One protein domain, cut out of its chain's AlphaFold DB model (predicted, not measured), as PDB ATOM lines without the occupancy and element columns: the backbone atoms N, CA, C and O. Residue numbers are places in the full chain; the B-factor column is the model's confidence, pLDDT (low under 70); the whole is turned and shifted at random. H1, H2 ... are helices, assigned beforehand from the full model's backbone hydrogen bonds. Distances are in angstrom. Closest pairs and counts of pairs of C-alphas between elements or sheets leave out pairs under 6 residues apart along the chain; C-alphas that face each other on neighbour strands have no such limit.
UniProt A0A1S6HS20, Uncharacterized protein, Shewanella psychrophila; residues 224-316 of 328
ATOM      1  N   THR A 224     214.208 153.755 201.909       88.50
ATOM      2  CA  THR A 224     213.278 152.726 202.387       88.50
ATOM      3  C   THR A 224     211.986 153.359 202.905       88.50
ATOM      4  O   THR A 224     211.977 154.539 203.290       88.50
ATOM      5  N   MET A 225     210.895 152.586 202.980       89.56
ATOM      6  CA  MET A 225     209.641 153.094 203.557       89.56
ATOM      7  C   MET A 225     209.846 153.585 204.990       89.56
ATOM      8  O   MET A 225     209.302 154.617 205.375       89.56
ATOM      9  N   GLN A 226     210.659 152.880 205.779       88.44
ATOM     10  CA  GLN A 226     210.940 153.243 207.167       88.44
ATOM     11  C   GLN A 226     211.698 154.564 207.248       88.44
ATOM     12  O   GLN A 226     211.376 155.396 208.089       88.44
ATOM     13  N   LYS A 227     212.663 154.800 206.354       87.62
ATOM     14  CA  LYS A 227     213.401 156.065 206.315       87.62
ATOM     15  C   LYS A 227     212.477 157.234 205.986       87.62
ATOM     16  O   LYS A 227     212.507 158.249 206.678       87.62
ATOM     17  N   ILE A 228     211.606 157.070 204.988       86.88
ATOM     18  CA  ILE A 228     210.586 158.070 204.629       86.88
ATOM     19  C   ILE A 228     209.637 158.306 205.807       86.88
ATOM     20  O   ILE A 228     209.396 159.449 206.191       86.88
ATOM     21  N   GLY A 229     209.120 157.228 206.394       87.06
ATOM     22  CA  GLY A 229     208.162 157.268 207.490       87.06
ATOM     23  C   GLY A 229     208.736 157.857 208.775       87.06
ATOM     24  O   GLY A 229     208.044 158.619 209.435       87.06
ATOM     25  N   HIS A 230     209.986 157.572 209.132       88.25
ATOM     26  CA  HIS A 230     210.574 158.042 210.386       88.25
ATOM     27  C   HIS A 230     211.224 159.418 210.247       88.25
ATOM     28  O   HIS A 230     210.973 160.286 211.082       88.25
ATOM     29  N   ILE A 231     212.037 159.660 209.212       86.38
ATOM     30  CA  ILE A 231     212.813 160.908 209.108       86.38
ATOM     31  C   ILE A 231     211.909 162.102 208.780       86.38
ATOM     32  O   ILE A 231     212.037 163.159 209.399       86.38
ATOM     33  N   ASN A 232     210.942 161.940 207.872       83.50
ATOM     34  CA  ASN A 232     210.036 163.040 207.512       83.50
ATOM     35  C   ASN A 232     209.076 163.419 208.650       83.50
ATOM     36  O   ASN A 232     208.444 164.469 208.600       83.50
ATOM     37  N   HIS A 233     208.999 162.584 209.684       83.88
ATOM     38  CA  HIS A 233     208.130 162.743 210.841       83.88
ATOM     39  C   HIS A 233     208.938 162.997 212.130       83.88
ATOM     40  O   HIS A 233     208.484 162.718 213.231       83.88
ATOM     41  N   GLN A 234     210.150 163.554 212.031       81.69
ATOM     42  CA  GLN A 234     210.938 163.924 213.220       81.69
ATOM     43  C   GLN A 234     210.477 165.221 213.894       81.69
ATOM     44  O   GLN A 234     210.857 165.499 215.029       81.69
ATOM     45  N   LYS A 235     209.685 166.048 213.208       76.06
ATOM     46  CA  LYS A 235     209.313 167.386 213.678       76.06
ATOM     47  C   LYS A 235     207.806 167.579 213.610       76.06
ATOM     48  O   LYS A 235     207.294 168.188 212.679       76.06
ATOM     49  N   PHE A 236     207.105 167.065 214.610       69.12
ATOM     50  CA  PHE A 236     205.695 167.380 214.794       69.12
ATOM     51  C   PHE A 236     205.536 168.657 215.610       69.12
ATOM     52  O   PHE A 236     206.231 168.865 216.602       69.12
ATOM     53  N   GLU A 237     204.603 169.509 215.194       55.69
ATOM     54  CA  GLU A 237     204.356 170.791 215.858       55.69
ATOM     55  C   GLU A 237     203.660 170.622 217.218       55.69
ATOM     56  O   GLU A 237     203.801 171.485 218.086       55.69
ATOM     57  N   LYS A 238     202.910 169.524 217.424       50.41
ATOM     58  CA  LYS A 238     202.185 169.251 218.672       50.41
ATOM     59  C   LYS A 238     201.744 167.786 218.810       50.41
ATOM     60  O   LYS A 238     201.472 167.132 217.809       50.41
ATOM     61  N   ASP A 239     201.650 167.305 220.054       51.28
ATOM     62  CA  ASP A 239     200.962 166.069 220.498       51.28
ATOM     63  C   ASP A 239     201.446 164.735 219.905       51.28
ATOM     64  O   ASP A 239     200.864 163.679 220.152       51.28
ATOM     65  N   PHE A 240     202.559 164.762 219.178       68.12
ATOM     66  CA  PHE A 240     203.203 163.585 218.625       68.12
ATOM     67  C   PHE A 240     204.695 163.648 218.945       68.12
ATOM     68  O   PHE A 240     205.423 164.500 218.441       68.12
ATOM     69  N   ALA A 241     205.168 162.719 219.771       74.81
ATOM     70  CA  ALA A 241     206.596 162.469 219.905       74.81
ATOM     71  C   ALA A 241     207.037 161.527 218.770       74.81
ATOM     72  O   ALA A 241     206.400 160.487 218.610       74.81
ATOM     73  N   PRO A 242     208.108 161.821 218.005       78.31
ATOM     74  CA  PRO A 242     208.625 160.919 216.965       78.31
ATOM     75  C   PRO A 242     208.919 159.498 217.474       78.31
ATOM     76  O   PRO A 242     208.851 158.531 216.724       78.31
ATOM     77  N   SER A 243     209.194 159.364 218.773       78.81
ATOM     78  CA  SER A 243     209.394 158.093 219.467       78.81
ATOM     79  C   SER A 243     208.100 157.323 219.782       78.81
ATOM     80  O   SER A 243     208.177 156.172 220.215       78.81
ATOM     81  N   ASN A 244     206.914 157.906 219.564       80.56
ATOM     82  CA  ASN A 244     205.626 157.249 219.775       80.56
ATOM     83  C   ASN A 244     205.246 156.363 218.583       80.56
ATOM     84  O   ASN A 244     204.464 156.743 217.708       80.56
ATOM     85  N   CYS A 245     205.760 155.137 218.584       83.75
ATOM     86  CA  CYS A 245     205.502 154.174 217.520       83.75
ATOM     87  C   CYS A 245     204.000 153.865 217.340       83.75
ATOM     88  O   CYS A 245     203.573 153.581 216.224       83.75
ATOM     89  N   TYR A 246     203.177 153.965 218.396       81.94
ATOM     90  CA  TYR A 246     201.738 153.656 218.354       81.94
ATOM     91  C   TYR A 246     200.913 154.610 217.494       81.94
ATOM     92  O   TYR A 246     199.754 154.313 217.175       81.94
ATOM     93  N   THR A 247     201.459 155.767 217.119       79.81
ATOM     94  CA  THR A 247     200.709 156.674 216.257       79.81
ATOM     95  C   THR A 247     200.628 156.161 214.820       79.81
ATOM     96  O   THR A 247     199.593 156.328 214.170       79.81
ATOM     97  N   CYS A 248     201.661 155.463 214.351       86.19
ATOM     98  CA  CYS A 248     201.700 154.906 212.998       86.19
ATOM     99  C   CYS A 248     201.535 153.381 212.997       86.19
ATOM    100  O   CYS A 248     200.853 152.845 212.133       86.19
ATOM    101  N   HIS A 249     202.117 152.671 213.964       89.44
ATOM    102  CA  HIS A 249     202.120 151.210 214.007       89.44
ATOM    103  C   HIS A 249     200.932 150.666 214.811       89.44
ATOM    104  O   HIS A 249     200.965 150.570 216.042       89.44
ATOM    105  N   GLU A 250     199.879 150.290 214.089       85.25
ATOM    106  CA  GLU A 250     198.664 149.674 214.629       85.25
ATOM    107  C   GLU A 250     198.950 148.287 215.228       85.25
ATOM    108  O   GLU A 250     198.470 147.954 216.314       85.25
ATOM    109  N   LYS A 251     199.802 147.502 214.561       86.31
ATOM    110  CA  LYS A 251     200.195 146.153 214.991       86.31
ATOM    111  C   LYS A 251     201.532 146.157 215.750       86.31
ATOM    112  O   LYS A 251     202.336 147.067 215.535       86.31
ATOM    113  N   PRO A 252     201.785 145.157 216.621       85.88
ATOM    114  CA  PRO A 252     203.101 144.942 217.217       85.88
ATOM    115  C   PRO A 252     204.197 144.904 216.160       85.88
ATOM    116  O   PRO A 252     204.029 144.280 215.113       85.88
ATOM    117  N   ILE A 253     205.314 145.569 216.434       87.94
ATOM    118  CA  ILE A 253     206.497 145.497 215.581       87.94
ATOM    119  C   ILE A 253     207.331 144.345 216.120       87.94
ATOM    120  O   ILE A 253     208.042 144.539 217.095       87.94
ATOM    121  N   THR A 254     207.213 143.159 215.528       85.56
ATOM    122  CA  THR A 254     207.949 141.949 215.955       85.56
ATOM    123  C   THR A 254     209.162 141.641 215.081       85.56
ATOM    124  O   THR A 254     209.939 140.753 215.405       85.56
ATOM    125  N   THR A 255     209.334 142.384 213.984       85.25
ATOM    126  CA  THR A 255     210.462 142.239 213.061       85.25
ATOM    127  C   THR A 255     210.984 143.614 212.660       85.25
ATOM    128  O   THR A 255     210.211 144.496 212.282       85.25
ATOM    129  N   VAL A 256     212.306 143.793 212.706       86.69
ATOM    130  CA  VAL A 256     213.012 144.963 212.174       86.69
ATOM    131  C   VAL A 256     214.165 144.442 211.326       86.69
ATOM    132  O   VAL A 256     215.163 143.958 211.845       86.69
ATOM    133  N   TYR A 257     214.022 144.546 210.008       85.75
ATOM    134  CA  TYR A 257     214.928 143.905 209.048       85.75
ATOM    135  C   TYR A 257     216.347 144.485 209.001       85.75
ATOM    136  O   TYR A 257     217.265 143.844 208.502       85.75
ATOM    137  N   SER A 258     216.545 145.709 209.495       85.88
ATOM    138  CA  SER A 258     217.856 146.354 209.495       85.88
ATOM    139  C   SER A 258     217.996 147.328 210.656       85.88
ATOM    140  O   SER A 258     217.148 148.206 210.844       85.88
ATOM    141  N   MET A 259     219.124 147.226 211.369       85.62
ATOM    142  CA  MET A 259     219.533 148.168 212.418       85.62
ATOM    143  C   MET A 259     219.634 149.607 211.891       85.62
ATOM    144  O   MET A 259     219.437 150.551 212.658       85.62
ATOM    145  N   GLN A 260     219.850 149.788 210.579       84.62
ATOM    146  CA  GLN A 260     219.856 151.107 209.944       84.62
ATOM    147  C   GLN A 260     218.546 151.866 210.181       84.62
ATOM    148  O   GLN A 260     218.573 153.079 210.348       84.62
ATOM    149  N   THR A 261     217.414 151.160 210.298       86.62
ATOM    150  CA  THR A 261     216.110 151.764 210.622       86.62
ATOM    151  C   THR A 261     216.159 152.560 211.928       86.62
ATOM    152  O   THR A 261     215.551 153.626 212.038       86.62
ATOM    153  N   CYS A 262     216.872 152.042 212.927       87.31
ATOM    154  CA  CYS A 262     216.998 152.680 214.227       87.31
ATOM    155  C   CYS A 262     218.072 153.776 214.200       87.31
ATOM    156  O   CYS A 262     217.847 154.863 214.731       87.31
ATOM    157  N   THR A 263     219.203 153.515 213.533       87.69
ATOM    158  CA  THR A 263     220.291 154.488 213.338       87.69
ATOM    159  C   THR A 263     219.792 155.751 212.644       87.69
ATOM    160  O   THR A 263     219.999 156.841 213.162       87.69
ATOM    161  N   ASP A 264     219.048 155.611 211.544       85.50
ATOM    162  CA  ASP A 264     218.495 156.729 210.773       85.50
ATOM    163  C   ASP A 264     217.667 157.683 211.650       85.50
ATOM    164  O   ASP A 264     217.790 158.903 211.548       85.50
ATOM    165  N   CYS A 265     216.835 157.137 212.545       85.75
ATOM    166  CA  CYS A 265     216.028 157.939 213.463       85.75
ATOM    167  C   CYS A 265     216.884 158.604 214.552       85.75
ATOM    168  O   CYS A 265     216.669 159.771 214.874       85.75
ATOM    169  N   HIS A 266     217.845 157.877 215.125       87.25
ATOM    170  CA  HIS A 266     218.723 158.394 216.179       87.25
ATOM    171  C   HIS A 266     219.651 159.507 215.680       87.25
ATOM    172  O   HIS A 266     219.849 160.504 216.380       87.25
ATOM    173  N   ASP A 267     220.189 159.349 214.473       85.75
ATOM    174  CA  ASP A 267     221.048 160.336 213.827       85.75
ATOM    175  C   ASP A 267     220.244 161.588 213.468       85.75
ATOM    176  O   ASP A 267     220.651 162.698 213.815       85.75
ATOM    177  N   ALA A 268     219.057 161.425 212.868       83.12
ATOM    178  CA  ALA A 268     218.177 162.548 212.536       83.12
ATOM    179  C   ALA A 268     217.710 163.331 213.778       83.12
ATOM    180  O   ALA A 268     217.530 164.548 213.710       83.12
ATOM    181  N   ALA A 269     217.543 162.651 214.915       79.94
ATOM    182  CA  ALA A 269     217.182 163.262 216.190       79.94
ATOM    183  C   ALA A 269     218.390 163.791 216.997       79.94
ATOM    184  O   ALA A 269     218.197 164.423 218.036       79.94
ATOM    185  N   GLY A 270     219.630 163.551 216.554       81.50
ATOM    186  CA  GLY A 270     220.847 164.034 217.220       81.50
ATOM    187  C   GLY A 270     221.125 163.412 218.597       81.50
ATOM    188  O   GLY A 270     221.840 164.003 219.404       81.50
ATOM    189  N   ILE A 271     220.562 162.235 218.884       79.56
ATOM    190  CA  ILE A 271     220.637 161.554 220.197       79.56
ATOM    191  C   ILE A 271     221.728 160.474 220.264       79.56
ATOM    192  O   ILE A 271     222.011 159.943 221.339       79.56
ATOM    193  N   GLY A 272     222.394 160.196 219.138       80.19
ATOM    194  CA  GLY A 272     223.491 159.235 219.033       80.19
ATOM    195  C   GLY A 272     223.046 157.770 219.131       80.19
ATOM    196  O   GLY A 272     221.933 157.443 219.539       80.19
ATOM    197  N   THR A 273     223.940 156.859 218.755       81.31
ATOM    198  CA  THR A 273     223.647 155.422 218.565       81.31
ATOM    199  C   THR A 273     224.199 154.526 219.680       81.31
ATOM    200  O   THR A 273     224.239 153.298 219.565       81.31
ATOM    201  N   LYS A 274     224.644 155.117 220.796       78.94
ATOM    202  CA  LYS A 274     225.276 154.371 221.892       78.94
ATOM    203  C   LYS A 274     224.285 153.389 222.526       78.94
ATOM    204  O   LYS A 274     223.257 153.793 223.054       78.94
ATOM    205  N   GLY A 275     224.632 152.101 222.521       74.12
ATOM    206  CA  GLY A 275     223.798 151.028 223.079       74.12
ATOM    207  C   GLY A 275     222.731 150.489 222.123       74.12
ATOM    208  O   GLY A 275     222.051 149.525 222.469       74.12
ATOM    209  N   LEU A 276     222.622 151.043 220.909       82.62
ATOM    210  CA  LEU A 276     221.605 150.644 219.941       82.62
ATOM    211  C   LEU A 276     221.733 149.173 219.530       82.62
ATOM    212  O   LEU A 276     220.742 148.455 219.534       82.62
ATOM    213  N   THR A 277     222.954 148.700 219.268       81.50
ATOM    214  CA  THR A 277     223.215 147.296 218.916       81.50
ATOM    215  C   THR A 277     222.766 146.324 220.007       81.50
ATOM    216  O   THR A 277     222.202 145.281 219.702       81.50
ATOM    217  N   ALA A 278     222.976 146.666 221.283       76.25
ATOM    218  CA  ALA A 278     222.558 145.811 222.393       76.25
ATOM    219  C   ALA A 278     221.025 145.722 222.484       76.25
ATOM    220  O   ALA A 278     220.487 144.627 222.616       76.25
ATOM    221  N   ASN A 279     220.328 146.854 222.337       75.38
ATOM    222  CA  ASN A 279     218.862 146.899 222.338       75.38
ATOM    223  C   ASN A 279     218.256 146.212 221.103       75.38
ATOM    224  O   ASN A 279     217.265 145.501 221.220       75.38
ATOM    225  N   PHE A 280     218.867 146.382 219.926       80.81
ATOM    226  CA  PHE A 280     218.446 145.716 218.693       80.81
ATOM    227  C   PHE A 280     218.601 144.193 218.787       80.81
ATOM    228  O   PHE A 280     217.722 143.453 218.361       80.81
ATOM    229  N   ASN A 281     219.686 143.707 219.392       76.00
ATOM    230  CA  ASN A 281     219.871 142.270 219.585       76.00
ATOM    231  C   ASN A 281     218.868 141.689 220.593       76.00
ATOM    232  O   ASN A 281     218.377 140.590 220.365       76.00
ATOM    233  N   ALA A 282     218.529 142.428 221.656       67.75
ATOM    234  CA  ALA A 282     217.510 142.016 222.627       67.75
ATOM    235  C   ALA A 282     216.093 141.956 222.017       67.75
ATOM    236  O   ALA A 282     215.296 141.101 222.382       67.75
ATOM    237  N   PHE A 283     215.788 142.824 221.048       71.94
ATOM    238  CA  PHE A 283     214.511 142.831 220.328       71.94
ATOM    239  C   PHE A 283     214.219 141.540 219.556       71.94
ATOM    240  O   PHE A 283     213.077 141.078 219.533       71.94
ATOM    241  N   ASN A 284     215.241 140.957 218.921       61.53
ATOM    242  CA  ASN A 284     215.089 139.796 218.039       61.53
ATOM    243  C   ASN A 284     214.630 138.512 218.771       61.53
ATOM    244  O   ASN A 284     214.488 137.468 218.141       61.53
ATOM    245  N   GLU A 285     214.342 138.588 220.075       57.34
ATOM    246  CA  GLU A 285     213.718 137.541 220.893       57.34
ATOM    247  C   GLU A 285     212.169 137.599 220.909       57.34
ATOM    248  O   GLU A 285     211.528 136.869 221.665       57.34
ATOM    249  N   GLY A 286     211.541 138.415 220.045       59.56
ATOM    250  CA  GLY A 286     210.084 138.421 219.820       59.56
ATOM    251  C   GLY A 286     209.302 139.453 220.639       59.56
ATOM    252  O   GLY A 286     208.087 139.326 220.806       59.56
ATOM    253  N   GLU A 287     209.981 140.474 221.159       75.56
ATOM    254  CA  GLU A 287     209.334 141.594 221.843       75.56
ATOM    255  C   GLU A 287     208.687 142.571 220.841       75.56
ATOM    256  O   GLU A 287     208.961 142.534 219.648       75.56
ATOM    257  N   ASP A 288     207.793 143.450 221.301       84.44
ATOM    258  CA  ASP A 288     207.185 144.498 220.467       84.44
ATOM    259  C   ASP A 288     208.037 145.777 220.518       84.44
ATOM    260  O   ASP A 288     208.118 146.414 221.571       84.44
ATOM    261  N   ALA A 289     208.629 146.212 219.396       82.88
ATOM    262  CA  ALA A 289     209.558 147.353 219.375       82.88
ATOM    263  C   ALA A 289     208.900 148.670 219.804       82.88
ATOM    264  O   ALA A 289     209.581 149.600 220.245       82.88
ATOM    265  N   ARG A 290     207.561 148.754 219.746       80.94
ATOM    266  CA  ARG A 290     206.803 149.901 220.271       80.94
ATOM    267  C   ARG A 290     207.047 150.120 221.772       80.94
ATOM    268  O   ARG A 290     206.765 151.194 222.297       80.94
ATOM    269  N   LEU A 291     207.582 149.118 222.470       79.56
ATOM    270  CA  LEU A 291     207.920 149.136 223.888       79.56
ATOM    271  C   LEU A 291     209.347 149.618 224.191       79.56
ATOM    272  O   LEU A 291     209.721 149.617 225.358       79.56
ATOM    273  N   PHE A 292     210.154 150.046 223.219       77.00
ATOM    274  CA  PHE A 292     211.499 150.560 223.526       77.00
ATOM    275  C   PHE A 292     211.514 152.001 224.016       77.00
ATOM    276  O   PHE A 292     212.370 152.379 224.814       77.00
ATOM    277  N   HIS A 293     210.513 152.790 223.638       74.06
ATOM    278  CA  HIS A 293     210.405 154.193 224.022       74.06
ATOM    279  C   HIS A 293     209.198 154.445 224.940       74.06
ATOM    280  O   HIS A 293     208.461 155.399 224.721       74.06
ATOM    281  N   LYS A 294     208.991 153.607 225.980       56.22
ATOM    282  CA  LYS A 294     207.811 153.577 226.898       56.22
ATOM    283  C   LYS A 294     207.408 154.896 227.585       56.22
ATOM    284  O   LYS A 294     206.487 154.888 228.391       56.22
ATOM    285  N   GLN A 295     208.043 156.025 227.299       51.47
ATOM    286  CA  GLN A 295     207.642 157.331 227.822       51.47
ATOM    287  C   GLN A 295     206.409 157.942 227.131       51.47
ATOM    288  O   GLN A 295     206.252 159.159 227.175       51.47
ATOM    289  N   VAL A 296     205.523 157.161 226.498       50.81
ATOM    290  CA  VAL A 296     204.369 157.747 225.800       50.81
ATOM    291  C   VAL A 296     203.044 157.168 226.274       50.81
ATOM    292  O   VAL A 296     202.781 155.972 226.173       50.81
ATOM    293  N   THR A 297     202.221 158.067 226.805       47.97
ATOM    294  CA  THR A 297     200.836 157.870 227.220       47.97
ATOM    295  C   THR A 297     199.987 157.304 226.076       47.97
ATOM    296  O   THR A 297     200.192 157.643 224.907       47.97
ATOM    297  N   ALA A 298     199.033 156.425 226.391       49.75
ATOM    298  CA  ALA A 298     198.206 155.751 225.395       49.75
ATOM    299  C   ALA A 298     197.425 156.746 224.510       49.75
ATOM    300  O   ALA A 298     196.847 157.720 224.987       49.75
ATOM    301  N   ARG A 299     197.351 156.447 223.206       49.41
ATOM    302  CA  ARG A 299     196.739 157.251 222.124       49.41
ATOM    303  C   ARG A 299     195.303 157.743 222.392       49.41
ATOM    304  O   ARG A 299     194.880 158.717 221.775       49.41
ATOM    305  N   ALA A 300     194.564 157.081 223.283       49.19
ATOM    306  CA  ALA A 300     193.208 157.469 223.667       49.19
ATOM    307  C   ALA A 300     193.163 158.789 224.458       49.19
ATOM    308  O   ALA A 300     192.265 159.588 224.227       49.19
ATOM    309  N   GLU A 301     194.149 159.063 225.319       52.09
ATOM    310  CA  GLU A 301     194.136 160.261 226.177       52.09
ATOM    311  C   GLU A 301     194.487 161.555 225.416       52.09
ATOM    312  O   GLU A 301     194.097 162.639 225.838       52.09
ATOM    313  N   LEU A 302     195.175 161.467 224.269       46.81
ATOM    314  CA  LEU A 302     195.647 162.638 223.509       46.81
ATOM    315  C   LEU A 302     194.622 163.198 222.501       46.81
ATOM    316  O   LEU A 302     194.707 164.370 222.135       46.81
ATOM    317  N   ARG A 303     193.652 162.394 222.033       47.28
ATOM    318  CA  ARG A 303     192.653 162.835 221.028       47.28
ATOM    319  C   ARG A 303     191.503 163.656 221.618       47.28
ATOM    320  O   ARG A 303     190.851 164.370 220.865       47.28
ATOM    321  N   ASP A 304     191.282 163.588 222.929       49.66
ATOM    322  CA  ASP A 304     190.188 164.310 223.593       49.66
ATOM    323  C   ASP A 304     190.439 165.823 223.712       49.66
ATOM    324  O   ASP A 304     189.504 166.581 223.964       49.66
ATOM    325  N   THR A 305     191.676 166.300 223.509       35.28
ATOM    326  CA  THR A 305     192.032 167.701 223.796       35.28
ATOM    327  C   THR A 305     192.658 168.485 222.641       35.28
ATOM    328  O   THR A 305     192.778 169.710 222.767       35.28
ATOM    329  N   HIS A 306     193.066 167.867 221.521       37.81
ATOM    330  CA  HIS A 306     193.922 168.541 220.528       37.81
ATOM    331  C   HIS A 306     193.654 168.197 219.043       37.81
ATOM    332  O   HIS A 306     193.083 167.160 218.718       37.81
ATOM    333  N   TYR A 307     194.091 169.088 218.135       33.34
ATOM    334  CA  TYR A 307     194.038 168.961 216.665       33.34
ATOM    335  C   TYR A 307     195.414 169.269 216.028       33.34
ATOM    336  O   TYR A 307     196.203 170.019 216.603       33.34
ATOM    337  N   THR A 308     195.697 168.722 214.837       37.91
ATOM    338  CA  THR A 308     197.015 168.763 214.154       37.91
ATOM    339  C   THR A 308     197.103 169.752 212.976       37.91
ATOM    340  O   THR A 308     196.094 170.057 212.341       37.91
ATOM    341  N   ARG A 309     198.326 170.218 212.648       32.72
ATOM    342  CA  ARG A 309     198.706 170.964 211.421       32.72
ATOM    343  C   ARG A 309     200.018 170.396 210.838       32.72
ATOM    344  O   ARG A 309     200.818 169.843 211.585       32.72
ATOM    345  N   THR A 310     200.204 170.469 209.516       33.84
ATOM    346  CA  THR A 310     201.314 169.832 208.769       33.84
ATOM    347  C   THR A 310     202.504 170.770 208.522       33.84
ATOM    348  O   THR A 310     202.291 171.912 208.115       33.84
ATOM    349  N   SER A 311     203.738 170.262 208.646       36.84
ATOM    350  CA  SER A 311     204.982 170.948 208.248       36.84
ATOM    351  C   SER A 311     205.382 170.663 206.788       36.84
ATOM    352  O   SER A 311     204.872 169.735 206.160       36.84
ATOM    353  N   ALA A 312     206.327 171.440 206.245       36.12
ATOM    354  CA  ALA A 312     206.857 171.240 204.892       36.12
ATOM    355  C   ALA A 312     207.634 169.905 204.745       36.12
ATOM    356  O   ALA A 312     208.299 169.483 205.696       36.12
ATOM    357  N   PRO A 313     207.583 169.244 203.570       40.28
ATOM    358  CA  PRO A 313     208.308 168.000 203.307       40.28
ATOM    359  C   PRO A 313     209.834 168.204 203.301       40.28
ATOM    360  O   PRO A 313     210.328 169.221 202.818       40.28
ATOM    361  N   TYR A 314     210.589 167.217 203.796       39.72
ATOM    362  CA  TYR A 314     212.057 167.227 203.756       39.72
ATOM    363  C   TYR A 314     212.585 166.950 202.339       39.72
ATOM    364  O   TYR A 314     212.172 165.997 201.670       39.72
ATOM    365  N   ILE A 315     213.535 167.774 201.900       42.94
ATOM    366  CA  ILE A 315     214.321 167.621 200.674       42.94
ATOM    367  C   ILE A 315     215.794 167.632 201.105       42.94
ATOM    368  O   ILE A 315     216.183 168.441 201.941       42.94
ATOM    369  N   ASN A 316     216.601 166.694 200.601       44.56
ATOM    370  CA  ASN A 316     218.037 166.668 200.881       44.56
ATOM    371  C   ASN A 316     218.764 167.578 199.881       44.56
ATOM    372  O   ASN A 316     218.887 167.224 198.708       44.56
TER     373      ASN A 316
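AT A GLANCE: This is residues 224 to 316 of the 328 residues of an uncharacterized protein of Shewanella psychrophila (UniProt A0A1S6HS20). Little regular structure: a loop-rich body in which two short helices, H1 and H2, lie side by side, with H3 near H2 and the tiny H4 apart from them; the C-alphas of the tail, residues 303 to 316, lie 17 to 22 A from the mean of all C-alphas. The printed part has 93 residues, 28 of them in four named helices, H1 to H4 in order, with no named strand: all helix. It is compact, radius of gyration of the C-alphas 13.9 A, spanning 37 by 34 by 22 A.

HOW THE PARTS SIT: H1, residues 225 to 231, touches H2, residues 260 to 268, at a shallow tilt of 22 degrees, the same way; their closest C-alphas, Ile 231 and Cys 265, are 6.2 A apart. H3, residues 276 to 283, is close to H2 but not clearly touching, closest C-alphas Cys 262 and Leu 276, 7.6 A, at a steep tilt of 43 degrees, opposite ways. H4, residues 299 to 302, is apart from H1, H2 and H3. Every O i to N i+4 pair is within hydrogen-bond range in H1 and H3, 4 of 5 in H2; H4 is too short for one.

IN THESE COORDINATES: H1 begins at C-alpha 225 (209.641, 153.094, 203.557) and measures 10.1 A, H2 11.9 A, H3 10.6 A; H4 ends at C-alpha 302 (195.647, 162.638, 223.509).

THE WHOLE: The C-alphas farthest apart, Asn 281 and Thr 305, are 37.9 A apart. The printed part has no cut; the links H1 to H2 and H3 to H4 are long. Mean pLDDT of the printed part is 70.9; residues 294 to 316 are among those under 70.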